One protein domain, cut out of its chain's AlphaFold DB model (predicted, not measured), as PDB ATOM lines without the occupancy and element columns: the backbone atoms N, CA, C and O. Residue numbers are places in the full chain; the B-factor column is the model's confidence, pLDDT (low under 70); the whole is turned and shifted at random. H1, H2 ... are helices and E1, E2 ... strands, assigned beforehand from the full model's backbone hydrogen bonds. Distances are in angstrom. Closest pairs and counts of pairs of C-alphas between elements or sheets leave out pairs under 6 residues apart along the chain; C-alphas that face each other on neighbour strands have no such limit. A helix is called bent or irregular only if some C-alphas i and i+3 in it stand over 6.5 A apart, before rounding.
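This is residues 4 to 106 of the 141 residues of an uncharacterized protein of Chryseobacterium sp. StRB126 (UniProt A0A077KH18). A strongly twisted wall of four strands has a long, sharply bent hairpin, E1 and E2, on one side and the shorter parallel pair E3 and E4 on the other, with H3 packed over one face. H1 stands at the sheet over E3 and leads into the small H2, whose residues 13 to 15 stick out with residues 10 to 12, while H4 lies beyond the E4 edge, near H3. The printed part has 103 residues, with H1 H2 E1 E2 E3 H3 E4 H4 along the chain, a mixed class of helices and strands, and a mixed sheet ordered E1 E2 E3 E4. It is compact, with a radius of gyration of the C-alphas of 14.0 A and spans of 35 by 35 by 19 A.

Start at H1, residues 4 to 11, which is on the sheet at a height of 10.5 A and lies over E3, residues 48 to 53; their closest C-alphas, Ile 5 and Phe 52, are 7.1 A apart. H1 only just stands up from the sheet, rising 40.1 degrees. H2, residues 13 to 16, is close to H1 but not clearly touching it, and is not on the sheet. Next look at the hairpin of E1, residues 21 to 29, and E2, residues 32 to 40: they are antiparallel, with N 22 and O 39 at 2.8 A; E1 bends by 77 degrees at residue 24 and E2 by 82 degrees at residue 37. E2 and E3 form another antiparallel hairpin, with N 50 and O 38 at 2.8 A, completing a meander, each strand the antiparallel neighbour of the one before. H3, residues 63 to 73, is on one face of the sheet, making two layers, a helix layer over a strand layer; the closest C-alphas of H3 and E1, Asn 29 and Asn 73, are 7.0 A apart. E4, residues 80 to 84, is parallel to E3, with N 51 and O 81 at 2.8 A; E3, H3 and E4 form a strand-helix-strand unit, two parallel neighbour strands with a helix between, and its crossover is right-handed. H4, residues 93 to 102, is not on the sheet; it is close to H3 but not clearly touching it, with the C-alphas of Ala 64 and Ala 100 closest at 7.6 A. H1, H3 and H4 have every O i to N i+4 pair within hydrogen-bond range; H2 is too short for such a pair.

Find C-alpha 4 at (7.207, -10.103, -16.692), where H1 begins. E1 and E2 each measure 21.0 A from first to last C-alpha, E3 16.3 A, H3 15.3 A, E4 13.1 A and H4 14.4 A. C-alpha 63 at (-6.999, -18.860, -5.954) opens H3, and H4 ends at C-alpha 102, (-13.967, -28.666, -7.642).

The C-alphas of Asn 18 and Asn 103 are the two farthest apart, at 36.9 A. The printed part has no cut and no long link. Its mean pLDDT is 94.3, and no printed residue of this model is under 70.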
ATOM      1  N   ARG A   4       7.827  -8.895 -16.127       85.25
ATOM      2  CA  ARG A   4       7.207 -10.103 -16.692       85.25
ATOM      3  C   ARG A   4       5.978  -9.801 -17.552       85.25
ATOM      4  O   ARG A   4       5.809 -10.434 -18.588       85.25
ATOM      5  N   ILE A   5       5.110  -8.893 -17.108       91.94
ATOM      6  CA  ILE A   5       3.860  -8.577 -17.813       91.94
ATOM      7  C   ILE A   5       4.180  -7.874 -19.134       91.94
ATOM      8  O   ILE A   5       3.645  -8.247 -20.174       91.94
ATOM      9  N   VAL A   6       5.109  -6.914 -19.108       91.31
ATOM     10  CA  VAL A   6       5.564  -6.205 -20.314       91.31
ATOM     11  C   VAL A   6       6.203  -7.178 -21.304       91.31
ATOM     12  O   VAL A   6       5.842  -7.171 -22.478       91.31
ATOM     13  N   ASN A   7       7.075  -8.072 -20.829       91.00
ATOM     14  CA  ASN A   7       7.702  -9.090 -21.671       91.00
ATOM     15  C   ASN A   7       6.674 -10.053 -22.276       91.00
ATOM     16  O   ASN A   7       6.775 -10.397 -23.450       91.00
ATOM     17  N   TYR A   8       5.664 -10.471 -21.505       92.25
ATOM     18  CA  TYR A   8       4.590 -11.305 -22.037       92.25
ATOM     19  C   TYR A   8       3.837 -10.596 -23.161       92.25
ATOM     20  O   TYR A   8       3.659 -11.178 -24.227       92.25
ATOM     21  N   ILE A   9       3.416  -9.349 -22.934       93.31
ATOM     22  CA  ILE A   9       2.684  -8.563 -23.934       93.31
ATOM     23  C   ILE A   9       3.541  -8.381 -25.188       93.31
ATOM     24  O   ILE A   9       3.053  -8.624 -26.286       93.31
ATOM     25  N   GLY A  10       4.823  -8.032 -25.037       93.06
ATOM     26  CA  GLY A  10       5.753  -7.883 -26.159       93.06
ATOM     27  C   GLY A  10       5.923  -9.171 -26.972       93.06
ATOM     28  O   GLY A  10       5.866  -9.137 -28.197       93.06
ATOM     29  N   ASN A  11       6.046 -10.320 -26.302       92.50
ATOM     30  CA  ASN A  11       6.183 -11.627 -26.957       92.50
ATOM     31  C   ASN A  11       4.866 -12.178 -27.528       92.50
ATOM     32  O   ASN A  11       4.887 -13.151 -28.276       92.50
ATOM     33  N   ASN A  12       3.725 -11.589 -27.169       92.81
ATOM     34  CA  ASN A  12       2.397 -11.963 -27.658       92.81
ATOM     35  C   ASN A  12       1.717 -10.748 -28.313       92.81
ATOM     36  O   ASN A  12       0.509 -10.573 -28.173       92.81
ATOM     37  N   ALA A  13       2.481  -9.889 -28.999       92.56
ATOM     38  CA  ALA A  13       1.994  -8.605 -29.504       92.56
ATOM     39  C   ALA A  13       0.732  -8.734 -30.374       92.56
ATOM     40  O   ALA A  13      -0.174  -7.915 -30.246       92.56
ATOM     41  N   ASP A  14       0.622  -9.800 -31.170       94.12
ATOM     42  CA  ASP A  14      -0.561 -10.082 -31.993       94.12
ATOM     43  C   ASP A  14      -1.834 -10.284 -31.153       94.12
ATOM     44  O   ASP A  14      -2.913  -9.845 -31.546       94.12
ATOM     45  N   GLU A  15      -1.724 -10.888 -29.962       90.94
ATOM     46  CA  GLU A  15      -2.853 -11.054 -29.035       90.94
ATOM     47  C   GLU A  15      -3.341  -9.703 -28.493       90.94
ATOM     48  O   GLU A  15      -4.522  -9.551 -28.163       90.94
ATOM     49  N   PHE A  16      -2.443  -8.721 -28.397       94.31
ATOM     50  CA  PHE A  16      -2.725  -7.384 -27.875       94.31
ATOM     51  C   PHE A  16      -2.888  -6.318 -28.962       94.31
ATOM     52  O   PHE A  16      -3.172  -5.161 -28.651       94.31
ATOM     53  N   ALA A  17      -2.767  -6.697 -30.234       94.12
ATOM     54  CA  ALA A  17      -2.932  -5.788 -31.352       94.12
ATOM     55  C   ALA A  17      -4.333  -5.159 -31.332       94.12
ATOM     56  O   ALA A  17      -5.345  -5.843 -31.175       94.12
ATOM     57  N   ASN A  18      -4.385  -3.835 -31.497       92.50
ATOM     58  CA  ASN A  18      -5.608  -3.023 -31.459       92.50
ATOM     59  C   ASN A  18      -6.368  -3.034 -30.121       92.50
ATOM     60  O   ASN A  18      -7.477  -2.501 -30.057       92.50
ATOM     61  N   LYS A  19      -5.787  -3.588 -29.047       95.94
ATOM     62  CA  LYS A  19      -6.371  -3.500 -27.710       95.94
ATOM     63  C   LYS A  19      -5.949  -2.216 -27.009       95.94
ATOM     64  O   LYS A  19      -4.774  -1.864 -26.964       95.94
ATOM     65  N   THR A  20      -6.909  -1.547 -26.388       96.69
ATOM     66  CA  THR A  20      -6.647  -0.528 -25.372       96.69
ATOM     67  C   THR A  20      -6.531  -1.231 -24.029       96.69
ATOM     68  O   THR A  20      -7.534  -1.706 -23.498       96.69
ATOM     69  N   ILE A  21      -5.320  -1.311 -23.478       95.88
ATOM     70  CA  ILE A  21      -5.069  -1.987 -22.201       95.88
ATOM     71  C   ILE A  21      -4.837  -0.998 -21.059       95.88
ATOM     72  O   ILE A  21      -4.205   0.044 -21.227       95.88
ATOM     73  N   LYS A  22      -5.328  -1.354 -19.874       95.62
ATOM     74  CA  LYS A  22      -5.061  -0.667 -18.611       95.62
ATOM     75  C   LYS A  22      -4.341  -1.625 -17.675       95.62
ATOM     76  O   LYS A  22      -4.727  -2.781 -17.569       95.62
ATOM     77  N   PHE A  23      -3.316  -1.141 -16.992       95.44
ATOM     78  CA  PHE A  23      -2.578  -1.927 -16.011       95.44
ATOM     79  C   PHE A  23      -3.072  -1.635 -14.603       95.44
ATOM     80  O   PHE A  23      -3.425  -0.488 -14.317       95.44
ATOM     81  N   GLU A  24      -3.031  -2.650 -13.738       93.88
ATOM     82  CA  GLU A  24      -3.377  -2.539 -12.317       93.88
ATOM     83  C   GLU A  24      -4.745  -1.845 -12.142       93.88
ATOM     84  O   GLU A  24      -4.884  -0.830 -11.454       93.88
ATOM     85  N   GLU A  25      -5.773  -2.333 -12.844       94.00
ATOM     86  CA  GLU A  25      -7.115  -1.765 -12.723       94.00
ATOM     87  C   GLU A  25      -7.763  -2.252 -11.426       94.00
ATOM     88  O   GLU A  25      -7.941  -3.451 -11.216       94.00
ATOM     89  N   TYR A  26      -8.152  -1.315 -10.562       92.56
ATOM     90  CA  TYR A  26      -8.985  -1.636  -9.410       92.56
ATOM     91  C   TYR A  26     -10.418  -1.941  -9.858       92.56
ATOM     92  O   TYR A  26     -11.076  -1.094 -10.468       92.56
ATOM     93  N   ILE A  27     -10.902  -3.131  -9.514       87.81
ATOM     94  CA  ILE A  27     -12.289  -3.560  -9.687       87.81
ATOM     95  C   ILE A  27     -12.864  -3.962  -8.332       87.81
ATOM     96  O   ILE A  27     -12.168  -4.523  -7.486       87.81
ATOM     97  N   SER A  28     -14.145  -3.690  -8.116       87.06
ATOM     98  CA  SER A  28     -14.822  -4.018  -6.864       87.06
ATOM     99  C   SER A  28     -16.239  -4.491  -7.113       87.06
ATOM    100  O   SER A  28     -16.931  -3.965  -7.981       87.06
ATOM    101  N   ASN A  29     -16.666  -5.445  -6.298       82.75
ATOM    102  CA  ASN A  29     -18.041  -5.912  -6.206       82.75
ATOM    103  C   ASN A  29     -18.384  -6.169  -4.728       82.75
ATOM    104  O   ASN A  29     -17.613  -5.807  -3.838       82.75
ATOM    105  N   ASP A  30     -19.512  -6.825  -4.472       80.75
ATOM    106  CA  ASP A  30     -19.982  -7.124  -3.113       80.75
ATOM    107  C   ASP A  30     -19.059  -8.087  -2.334       80.75
ATOM    108  O   ASP A  30     -19.123  -8.155  -1.110       80.75
ATOM    109  N   LEU A  31     -18.149  -8.797  -3.015       79.75
ATOM    110  CA  LEU A  31     -17.085  -9.621  -2.417       79.75
ATOM    111  C   LEU A  31     -15.796  -8.823  -2.137       79.75
ATOM    112  O   LEU A  31     -14.777  -9.400  -1.744       79.75
ATOM    113  N   GLY A  32     -15.818  -7.507  -2.355       84.44
ATOM    114  CA  GLY A  32     -14.714  -6.586  -2.110       84.44
ATOM    115  C   GLY A  32     -13.933  -6.179  -3.362       84.44
ATOM    116  O   GLY A  32     -14.221  -6.577  -4.491       84.44
ATOM    117  N   GLY A  33     -12.928  -5.335  -3.138       86.12
ATOM    118  CA  GLY A  33     -12.036  -4.822  -4.171       86.12
ATOM    119  C   GLY A  33     -10.824  -5.706  -4.445       86.12
ATOM    120  O   GLY A  33     -10.343  -6.417  -3.559       86.12
ATOM    121  N   ARG A  34     -10.296  -5.624  -5.667       88.00
ATOM    122  CA  ARG A  34      -8.973  -6.137  -6.038       88.00
ATOM    123  C   ARG A  34      -8.390  -5.360  -7.214       88.00
ATOM    124  O   ARG A  34      -9.123  -4.747  -7.982       88.00
ATOM    125  N   PHE A  35      -7.077  -5.450  -7.379       91.75
ATOM    126  CA  PHE A  35      -6.410  -5.061  -8.617       91.75
ATOM    127  C   PHE A  35      -6.367  -6.254  -9.581       91.75
ATOM    128  O   PHE A  35      -6.155  -7.396  -9.149       91.75
ATOM    129  N   VAL A  36      -6.611  -5.970 -10.859       94.56
ATOM    130  CA  VAL A  36      -6.359  -6.865 -11.993       94.56
ATOM    131  C   VAL A  36      -5.104  -6.393 -12.706       94.56
ATOM    132  O   VAL A  36      -4.967  -5.198 -12.979       94.56
ATOM    133  N   ASP A  37      -4.198  -7.321 -13.012       95.69
ATOM    134  CA  ASP A  37      -2.879  -6.997 -13.567       95.69
ATOM    135  C   ASP A  37      -2.991  -6.216 -14.887       95.69
ATOM    136  O   ASP A  37      -2.338  -5.180 -15.060       95.69
ATOM    137  N   VAL A  38      -3.826  -6.700 -15.816       96.88
ATOM    138  CA  VAL A  38      -4.118  -6.040 -17.096       96.88
ATOM    139  C   VAL A  38      -5.592  -6.203 -17.455       96.88
ATOM    140  O   VAL A  38      -6.130  -7.305 -17.414       96.88
ATOM    141  N   THR A  39      -6.230  -5.126 -17.899       97.12
ATOM    142  CA  THR A  39      -7.579  -5.168 -18.464       97.12
ATOM    143  C   THR A  39      -7.573  -4.658 -19.896       97.12
ATOM    144  O   THR A  39      -7.104  -3.550 -20.152       97.12
ATOM    145  N   ASP A  40      -8.150  -5.419 -20.821       97.44
ATOM    146  CA  ASP A  40      -8.553  -4.905 -22.131       97.44
ATOM    147  C   ASP A  40      -9.867  -4.132 -21.985       97.44
ATOM    148  O   ASP A  40     -10.906  -4.697 -21.636       97.44
ATOM    149  N   ILE A  41      -9.802  -2.828 -22.243       96.81
ATOM    150  CA  ILE A  41     -10.916  -1.884 -22.148       96.81
ATOM    151  C   ILE A  41     -11.375  -1.377 -23.519       96.81
ATOM    152  O   ILE A  41     -12.126  -0.402 -23.590       96.81
ATOM    153  N   SER A  42     -10.961  -2.033 -24.607       96.81
ATOM    154  CA  SER A  42     -11.387  -1.689 -25.975       96.81
ATOM    155  C   SER A  42     -12.906  -1.738 -26.127       96.81
ATOM    156  O   SER A  42     -13.489  -0.943 -26.859       96.81
ATOM    157  N   ASN A  43     -13.556  -2.645 -25.391       94.81
ATOM    158  CA  ASN A  43     -14.999  -2.678 -25.227       94.81
ATOM    159  C   ASN A  43     -15.372  -2.503 -23.746       94.81
ATOM    160  O   ASN A  43     -15.235  -3.426 -22.946       94.81
ATOM    161  N   GLN A  44     -15.900  -1.330 -23.388       89.50
ATOM    162  CA  GLN A  44     -16.270  -1.007 -22.003       89.50
ATOM    163  C   GLN A  44     -17.367  -1.917 -21.430       89.50
ATOM    164  O   GLN A  44     -17.381  -2.149 -20.223       89.50
ATOM    165  N   SER A  45     -18.264  -2.457 -22.266       89.69
ATOM    166  CA  SER A  45     -19.312  -3.385 -21.816       89.69
ATOM    167  C   SER A  45     -18.836  -4.836 -21.735       89.69
ATOM    168  O   SER A  45     -19.501  -5.666 -21.115       89.69
ATOM    169  N   LYS A  46     -17.675  -5.147 -22.324       92.19
ATOM    170  CA  LYS A  46     -17.078  -6.485 -22.339       92.19
ATOM    171  C   LYS A  46     -15.566  -6.412 -22.140       92.19
ATOM    172  O   LYS A  46     -14.787  -6.799 -23.010       92.19
ATOM    173  N   LYS A  47     -15.163  -5.910 -20.973       95.62
ATOM    174  CA  LYS A  47     -13.758  -5.895 -20.555       95.62
ATOM    175  C   LYS A  47     -13.203  -7.320 -20.461       95.62
ATOM    176  O   LYS A  47     -13.938  -8.224 -20.059       95.62
ATOM    177  N   ILE A  48     -11.929  -7.512 -20.795       97.25
ATOM    178  CA  ILE A  48     -11.226  -8.792 -20.599       97.25
ATOM    179  C   ILE A  48     -10.180  -8.601 -19.506       97.25
ATOM    180  O   ILE A  48      -9.323  -7.730 -19.616       97.25
ATOM    181  N   PHE A  49     -10.263  -9.416 -18.463       96.88
ATOM    182  CA  PHE A  49      -9.412  -9.375 -17.282       96.88
ATOM    183  C   PHE A  49      -8.298 -10.410 -17.411       96.88
ATOM    184  O   PHE A  49      -8.561 -11.610 -17.522       96.88
ATOM    185  N   TYR A  50      -7.058  -9.936 -17.386       97.25
ATOM    186  CA  TYR A  50      -5.856 -10.746 -17.472       97.25
ATOM    187  C   TYR A  50      -5.136 -10.777 -16.124       97.25
ATOM    188  O   TYR A  50      -4.773  -9.742 -15.569       97.25
ATOM    189  N   GLU A  51      -4.887 -11.987 -15.638       96.31
ATOM    190  CA  GLU A  51      -4.205 -12.303 -14.389       96.31
ATOM    191  C   GLU A  51      -2.924 -13.080 -14.677       96.31
ATOM    192  O   GLU A  51      -2.968 -14.169 -15.246       96.31
ATOM    193  N   PHE A  52      -1.774 -12.566 -14.251       95.81
ATOM    194  CA  PHE A  52      -0.473 -13.165 -14.524       95.81
ATOM    195  C   PHE A  52       0.091 -13.837 -13.279       95.81
ATOM    196  O   PHE A  52       0.513 -13.186 -12.321       95.81
ATOM    197  N   LYS A  53       0.217 -15.163 -13.305       95.00
ATOM    198  CA  LYS A  53       0.750 -15.950 -12.191       95.00
ATOM    199  C   LYS A  53       2.140 -16.494 -12.521       95.00
ATOM    200  O   LYS A  53       2.378 -17.089 -13.563       95.00
ATOM    201  N   SER A  54       3.083 -16.319 -11.600       93.75
ATOM    202  CA  SER A  54       4.434 -16.891 -11.704       93.75
ATOM    203  C   SER A  54       4.741 -17.729 -10.474       93.75
ATOM    204  O   SER A  54       5.580 -17.369  -9.648       93.75
ATOM    205  N   VAL A  55       4.036 -18.848 -10.368       94.44
ATOM    206  CA  VAL A  55       4.098 -19.784  -9.245       94.44
ATOM    207  C   VAL A  55       4.582 -21.145  -9.734       94.44
ATOM    208  O   VAL A  55       4.232 -21.564 -10.832       94.44
ATOM    209  N   SER A  56       5.388 -21.834  -8.928       95.25
ATOM    210  CA  SER A  56       5.819 -23.217  -9.192       95.25
ATOM    211  C   SER A  56       4.814 -24.260  -8.704       95.25
ATOM    212  O   SER A  56       4.922 -25.425  -9.058       95.25
ATOM    213  N   ASN A  57       3.831 -23.846  -7.904       95.88
ATOM    214  CA  ASN A  57       2.766 -24.701  -7.396       95.88
ATOM    215  C   ASN A  57       1.418 -24.119  -7.807       95.88
ATOM    216  O   ASN A  57       1.217 -22.904  -7.729       95.88
ATOM    217  N   VAL A  58       0.504 -24.993  -8.221       97.12
ATOM    218  CA  VAL A  58      -0.878 -24.628  -8.526       97.12
ATOM    219  C   VAL A  58      -1.863 -25.444  -7.680       97.12
ATOM    220  O   VAL A  58      -1.571 -26.601  -7.377       97.12
ATOM    221  N   PRO A  59      -3.023 -24.872  -7.314       97.62
ATOM    222  CA  PRO A  59      -3.430 -23.490  -7.577       97.62
ATOM    223  C   PRO A  59      -2.573 -22.466  -6.801       97.62
ATOM    224  O   PRO A  59      -1.972 -22.813  -5.784       97.62
ATOM    225  N   PRO A  60      -2.464 -21.212  -7.277       96.50
ATOM    226  CA  PRO A  60      -1.774 -20.169  -6.528       96.50
ATOM    227  C   PRO A  60      -2.489 -19.899  -5.197       96.50
ATOM    228  O   PRO A  60      -3.689 -20.152  -5.051       96.50
ATOM    229  N   GLY A  61      -1.759 -19.337  -4.231       94.25
ATOM    230  CA  GLY A  61      -2.360 -18.866  -2.982       94.25
ATOM    231  C   GLY A  61      -3.543 -17.930  -3.257       94.25
ATOM    232  O   GLY A  61      -3.501 -17.132  -4.193       94.25
ATOM    233  N   HIS A  62      -4.606 -18.056  -2.457       93.06
ATOM    234  CA  HIS A  62      -5.857 -17.297  -2.604       93.06
ATOM    235  C   HIS A  62      -6.582 -17.482  -3.950       93.06
ATOM    236  O   HIS A  62      -7.407 -16.645  -4.314       93.06
ATOM    237  N   PHE A  63      -6.323 -18.573  -4.683       96.69
ATOM    238  CA  PHE A  63      -6.999 -18.860  -5.954       96.69
ATOM    239  C   PHE A  63      -8.521 -18.762  -5.855       96.69
ATOM    240  O   PHE A  63      -9.120 -18.044  -6.644       96.69
ATOM    241  N   ALA A  64      -9.136 -19.439  -4.880       96.25
ATOM    242  CA  ALA A  64     -10.590 -19.447  -4.749       96.25
ATOM    243  C   ALA A  64     -11.146 -18.031  -4.552       96.25
ATOM    244  O   ALA A  64     -12.060 -17.628  -5.257       96.25
ATOM    245  N   GLU A  65     -10.553 -17.245  -3.654       94.06
ATOM    246  CA  GLU A  65     -10.986 -15.870  -3.397       94.06
ATOM    247  C   GLU A  65     -10.871 -14.986  -4.649       94.06
ATOM    248  O   GLU A  65     -11.829 -14.317  -5.034       94.06
ATOM    249  N   GLN A  66      -9.710 -14.999  -5.309       94.38
ATOM    250  CA  GLN A  66      -9.457 -14.170  -6.489       94.38
ATOM    251  C   GLN A  66     -10.320 -14.592  -7.677       94.38
ATOM    252  O   GLN A  66     -10.958 -13.753  -8.307       94.38
ATOM    253  N   PHE A  67     -10.399 -15.893  -7.952       96.44
ATOM    254  CA  PHE A  67     -11.157 -16.409  -9.083       96.44
ATOM    255  C   PHE A  67     -12.669 -16.230  -8.892       96.44
ATOM    256  O   PHE A  67     -13.366 -15.896  -9.846       96.44
ATOM    257  N   MET A  68     -13.187 -16.350  -7.661       95.81
ATOM    258  CA  MET A  68     -14.587 -16.010  -7.373       95.81
ATOM    259  C   MET A  68     -14.872 -14.524  -7.624       95.81
ATOM    260  O   MET A  68     -15.913 -14.202  -8.192       95.81
ATOM    261  N   LYS A  69     -13.948 -13.615  -7.281       94.06
ATOM    262  CA  LYS A  69     -14.089 -12.188  -7.624       94.06
ATOM    263  C   LYS A  69     -14.107 -11.970  -9.140       94.06
ATOM    264  O   LYS A  69     -14.904 -11.161  -9.613       94.06
ATOM    265  N   ASP A  70     -13.293 -12.699  -9.898       94.75
ATOM    266  CA  ASP A  70     -13.266 -12.594 -11.363       94.75
ATOM    267  C   ASP A  70     -14.578 -13.087 -11.985       94.75
ATOM    268  O   ASP A  70     -15.173 -12.388 -12.805       94.75
ATOM    269  N   LEU A  71     -15.094 -14.236 -11.532       95.50
ATOM    270  CA  LEU A  71     -16.401 -14.752 -11.956       95.50
ATOM    271  C   LEU A  71     -17.538 -13.770 -11.627       95.50
ATOM    272  O   LEU A  71     -18.435 -13.543 -12.443       95.50
ATOM    273  N   THR A  72     -17.495 -13.134 -10.457       93.62
ATOM    274  CA  THR A  72     -18.497 -12.137 -10.060       93.62
ATOM    275  C   THR A  72     -18.429 -10.865 -10.909       93.62
ATOM    276  O   THR A  72     -19.474 -10.270 -11.173       93.62
ATOM    277  N   ASN A  73     -17.259 -10.470 -11.418       91.94
ATOM    278  CA  ASN A  73     -17.118  -9.290 -12.285       91.94
ATOM    279  C   ASN A  73     -17.367  -9.580 -13.776       91.94
ATOM    280  O   ASN A  73     -17.833  -8.704 -14.499       91.94
ATOM    281  N   ALA A  74     -17.116 -10.801 -14.246       93.31
ATOM    282  CA  ALA A  74     -17.301 -11.184 -15.645       93.31
ATOM    283  C   ALA A  74     -18.719 -11.678 -15.950       93.31
ATOM    284  O   ALA A  74     -19.352 -12.335 -15.132       93.31
ATOM    285  N   SER A  75     -19.216 -11.413 -17.155       92.12
ATOM    286  CA  SER A  75     -20.502 -11.925 -17.654       92.12
ATOM    287  C   SER A  75     -20.380 -13.148 -18.564       92.12
ATOM    288  O   SER A  75     -21.377 -13.822 -18.811       92.12
ATOM    289  N   SER A  76     -19.171 -13.453 -19.032       94.62
ATOM    290  CA  SER A  76     -18.854 -14.635 -19.833       94.62
ATOM    291  C   SER A  76     -17.414 -15.097 -19.580       94.62
ATOM    292  O   SER A  76     -16.564 -14.313 -19.159       94.62
ATOM    293  N   LEU A  77     -17.137 -16.389 -19.791       96.25
ATOM    294  CA  LEU A  77     -15.831 -16.988 -19.461       96.25
ATOM    295  C   LEU A  77     -14.681 -16.482 -20.339       96.25
ATOM    296  O   LEU A  77     -13.535 -16.475 -19.905       96.25
ATOM    297  N   ASP A  78     -14.971 -16.019 -21.552       95.50
ATOM    298  CA  ASP A  78     -13.978 -15.429 -22.452       95.50
ATOM    299  C   ASP A  78     -13.422 -14.086 -21.950       95.50
ATOM    300  O   ASP A  78     -12.377 -13.650 -22.432       95.50
ATOM    301  N   GLN A  79     -14.068 -13.465 -20.957       97.00
ATOM    302  CA  GLN A  79     -13.572 -12.267 -20.281       97.00
ATOM    303  C   GLN A  79     -12.509 -12.563 -19.217       97.00
ATOM    304  O   GLN A  79     -11.919 -11.620 -18.706       97.00
ATOM    305  N   ILE A  80     -12.273 -13.822 -18.839       97.88
ATOM    306  CA  ILE A  80     -11.345 -14.174 -17.757       97.88
ATOM    307  C   ILE A  80     -10.145 -14.910 -18.348       97.88
ATOM    308  O   ILE A  80     -10.304 -15.971 -18.951       97.88
ATOM    309  N   LYS A  81      -8.942 -14.361 -18.162       97.94
ATOM    310  CA  LYS A  81      -7.684 -14.920 -18.671       97.94
ATOM    311  C   LYS A  81      -6.654 -15.007 -17.553       97.94
ATOM    312  O   LYS A  81      -6.113 -14.006 -17.111       97.94
ATOM    313  N   TRP A  82      -6.357 -16.214 -17.100       98.12
ATOM    314  CA  TRP A  82      -5.319 -16.507 -16.116       98.12
ATOM    315  C   TRP A  82      -4.117 -17.139 -16.817       98.12
ATOM    316  O   TRP A  82      -4.155 -18.286 -17.265       98.12
ATOM    317  N   ILE A  83      -3.035 -16.377 -16.897       97.12
ATOM    318  CA  ILE A  83      -1.814 -16.713 -17.619       97.12
ATOM    319  C   ILE A  83      -0.741 -17.116 -16.611       97.12
ATOM    320  O   ILE A  83      -0.279 -16.312 -15.801       97.12
ATOM    321  N   PHE A  84      -0.318 -18.370 -16.678       96.69
ATOM    322  CA  PHE A  84       0.724 -18.941 -15.840       96.69
ATOM    323  C   PHE A  84       2.048 -18.990 -16.588       96.69
ATOM    324  O   PHE A  84       2.096 -19.421 -17.736       96.69
ATOM    325  N   ASN A  85       3.122 -18.609 -15.902       94.19
ATOM    326  CA  ASN A  85       4.482 -18.716 -16.414       94.19
ATOM    327  C   ASN A  85       4.917 -20.189 -16.524       94.19
ATOM    328  O   ASN A  85       5.225 -20.828 -15.514       94.19
ATOM    329  N   GLY A  86       5.000 -20.696 -17.751       92.00
ATOM    330  CA  GLY A  86       5.422 -22.047 -18.110       92.00
ATOM    331  C   GLY A  86       6.839 -22.382 -17.660       92.00
ATOM    332  O   GLY A  86       7.099 -23.519 -17.274       92.00
ATOM    333  N   ALA A  87       7.728 -21.390 -17.559       92.75
ATOM    334  CA  ALA A  87       9.087 -21.596 -17.055       92.75
ATOM    335  C   ALA A  87       9.126 -22.009 -15.571       92.75
ATOM    336  O   ALA A  87      10.135 -22.529 -15.099       92.75
ATOM    337  N   LYS A  88       8.038 -21.795 -14.813       94.44
ATOM    338  CA  LYS A  88       7.911 -22.323 -13.444       94.44
ATOM    339  C   LYS A  88       7.557 -23.808 -13.401       94.44
ATOM    340  O   LYS A  88       7.679 -24.395 -12.331       94.44
ATOM    341  N   ASN A  89       7.147 -24.379 -14.536       92.94
ATOM    342  CA  ASN A  89       6.826 -25.787 -14.743       92.94
ATOM    343  C   ASN A  89       6.027 -26.414 -13.582       92.94
ATOM    344  O   ASN A  89       6.503 -27.357 -12.942       92.94
ATOM    345  N   PRO A  90       4.841 -25.871 -13.248       94.94
ATOM    346  CA  PRO A  90       4.070 -26.383 -12.132       94.94
ATOM    347  C   PRO A  90       3.602 -27.823 -12.415       94.94
ATOM    348  O   PRO A  90       2.991 -28.081 -13.459       94.94
ATOM    349  N   PRO A  91       3.849 -28.777 -11.500       95.69
ATOM    350  CA  PRO A  91       3.536 -30.179 -11.732       95.69
ATOM    351  C   PRO A  91       2.027 -30.384 -11.868       95.69
ATOM    352  O   PRO A  91       1.239 -29.786 -11.133       95.69
ATOM    353  N   ASN A  92       1.624 -31.265 -12.791       97.12
ATOM    354  CA  ASN A  92       0.227 -31.660 -13.009       97.12
ATOM    355  C   ASN A  92      -0.738 -30.468 -13.164       97.12
ATOM    356  O   ASN A  92      -1.868 -30.528 -12.678       97.12
ATOM    357  N   PHE A  93      -0.293 -29.393 -13.830       97.88
ATOM    358  CA  PHE A  93      -0.989 -28.105 -13.915       97.88
ATOM    359  C   PHE A  93      -2.506 -28.228 -14.111       97.88
ATOM    360  O   PHE A  93      -3.288 -27.757 -13.284       97.88
ATOM    361  N   ARG A  94      -2.921 -28.920 -15.180       97.75
ATOM    362  CA  ARG A  94      -4.334 -29.076 -15.540       97.75
ATOM    363  C   ARG A  94      -5.124 -29.810 -14.461       97.75
ATOM    364  O   ARG A  94      -6.159 -29.321 -14.025       97.75
ATOM    365  N   THR A  95      -4.623 -30.954 -13.998       98.25
ATOM    366  CA  THR A  95      -5.279 -31.765 -12.961       98.25
ATOM    367  C   THR A  95      -5.439 -30.979 -11.662       98.25
ATOM    368  O   THR A  95      -6.529 -30.938 -11.098       98.25
ATOM    369  N   ASN A  96      -4.386 -30.296 -11.216       98.19
ATOM    370  CA  ASN A  96      -4.407 -29.533  -9.969       98.19
ATOM    371  C   ASN A  96      -5.362 -28.335 -10.035       98.19
ATOM    372  O   ASN A  96      -6.100 -28.086  -9.085       98.19
ATOM    373  N   MET A  97      -5.407 -27.626 -11.163       98.38
ATOM    374  CA  MET A  97      -6.354 -26.525 -11.352       98.38
ATOM    375  C   MET A  97      -7.804 -27.019 -11.498       98.38
ATOM    376  O   MET A  97      -8.708 -26.401 -10.944       98.38
ATOM    377  N   ILE A  98      -8.053 -28.160 -12.157       98.31
ATOM    378  CA  ILE A  98      -9.387 -28.791 -12.194       98.31
ATOM    379  C   ILE A  98      -9.853 -29.171 -10.784       98.31
ATOM    380  O   ILE A  98     -10.991 -28.872 -10.421       98.31
ATOM    381  N   ASN A  99      -8.971 -29.758  -9.972       98.06
ATOM    382  CA  ASN A  99      -9.264 -30.065  -8.572       98.06
ATOM    383  C   ASN A  99      -9.527 -28.787  -7.758       98.06
ATOM    384  O   ASN A  99     -10.357 -28.778  -6.854       98.06
ATOM    385  N   ALA A 100      -8.854 -27.680  -8.078       98.06
ATOM    386  CA  ALA A 100      -9.131 -26.394  -7.449       98.06
ATOM    387  C   ALA A 100     -10.536 -25.872  -7.808       98.06
ATOM    388  O   ALA A 100     -11.247 -25.397  -6.926       98.06
ATOM    389  N   ILE A 101     -10.970 -26.031  -9.067       98.44
ATOM    390  CA  ILE A 101     -12.340 -25.713  -9.511       98.44
ATOM    391  C   ILE A 101     -13.379 -26.550  -8.749       98.44
ATOM    392  O   ILE A 101     -14.457 -26.051  -8.419       98.44
ATOM    393  N   ASP A 102     -13.067 -27.808  -8.421       97.75
ATOM    394  CA  ASP A 102     -13.967 -28.666  -7.642       97.75
ATOM    395  C   ASP A 102     -14.280 -28.132  -6.245       97.75
ATOM    396  O   ASP A 102     -15.377 -28.382  -5.742       97.75
ATOM    397  N   ASN A 103     -13.369 -27.355  -5.666       96.88
ATOM    398  CA  ASN A 103     -13.483 -26.806  -4.319       96.88
ATOM    399  C   ASN A 103     -14.009 -25.362  -4.289       96.88
ATOM    400  O   ASN A 103     -14.068 -24.754  -3.221       96.88
ATOM    401  N   LEU A 104     -14.389 -24.795  -5.439       98.06
ATOM    402  CA  LEU A 104     -14.948 -23.446  -5.486       98.06
ATOM    403  C   LEU A 104     -16.357 -23.404  -4.869       98.06
ATOM    404  O   LEU A 104     -17.187 -24.263  -5.194       98.06
ATOM    405  N   PRO A 105     -16.669 -22.377  -4.054       96.69
ATOM    406  CA  PRO A 105     -18.001 -22.151  -3.498       96.69
ATOM    407  C   PRO A 105     -18.930 -21.516  -4.550       96.69
ATOM    408  O   PRO A 105     -19.404 -20.394  -4.395       96.69
ATOM    409  N   LEU A 106     -19.140 -22.215  -5.668       97.75
ATOM    410  CA  LEU A 106     -20.020 -21.766  -6.747       97.75
ATOM    411  C   LEU A 106     -21.479 -21.803  -6.290       97.75
ATOM    412  O   LEU A 106     -21.903 -22.759  -5.642       97.75
TER     413      LEU A 106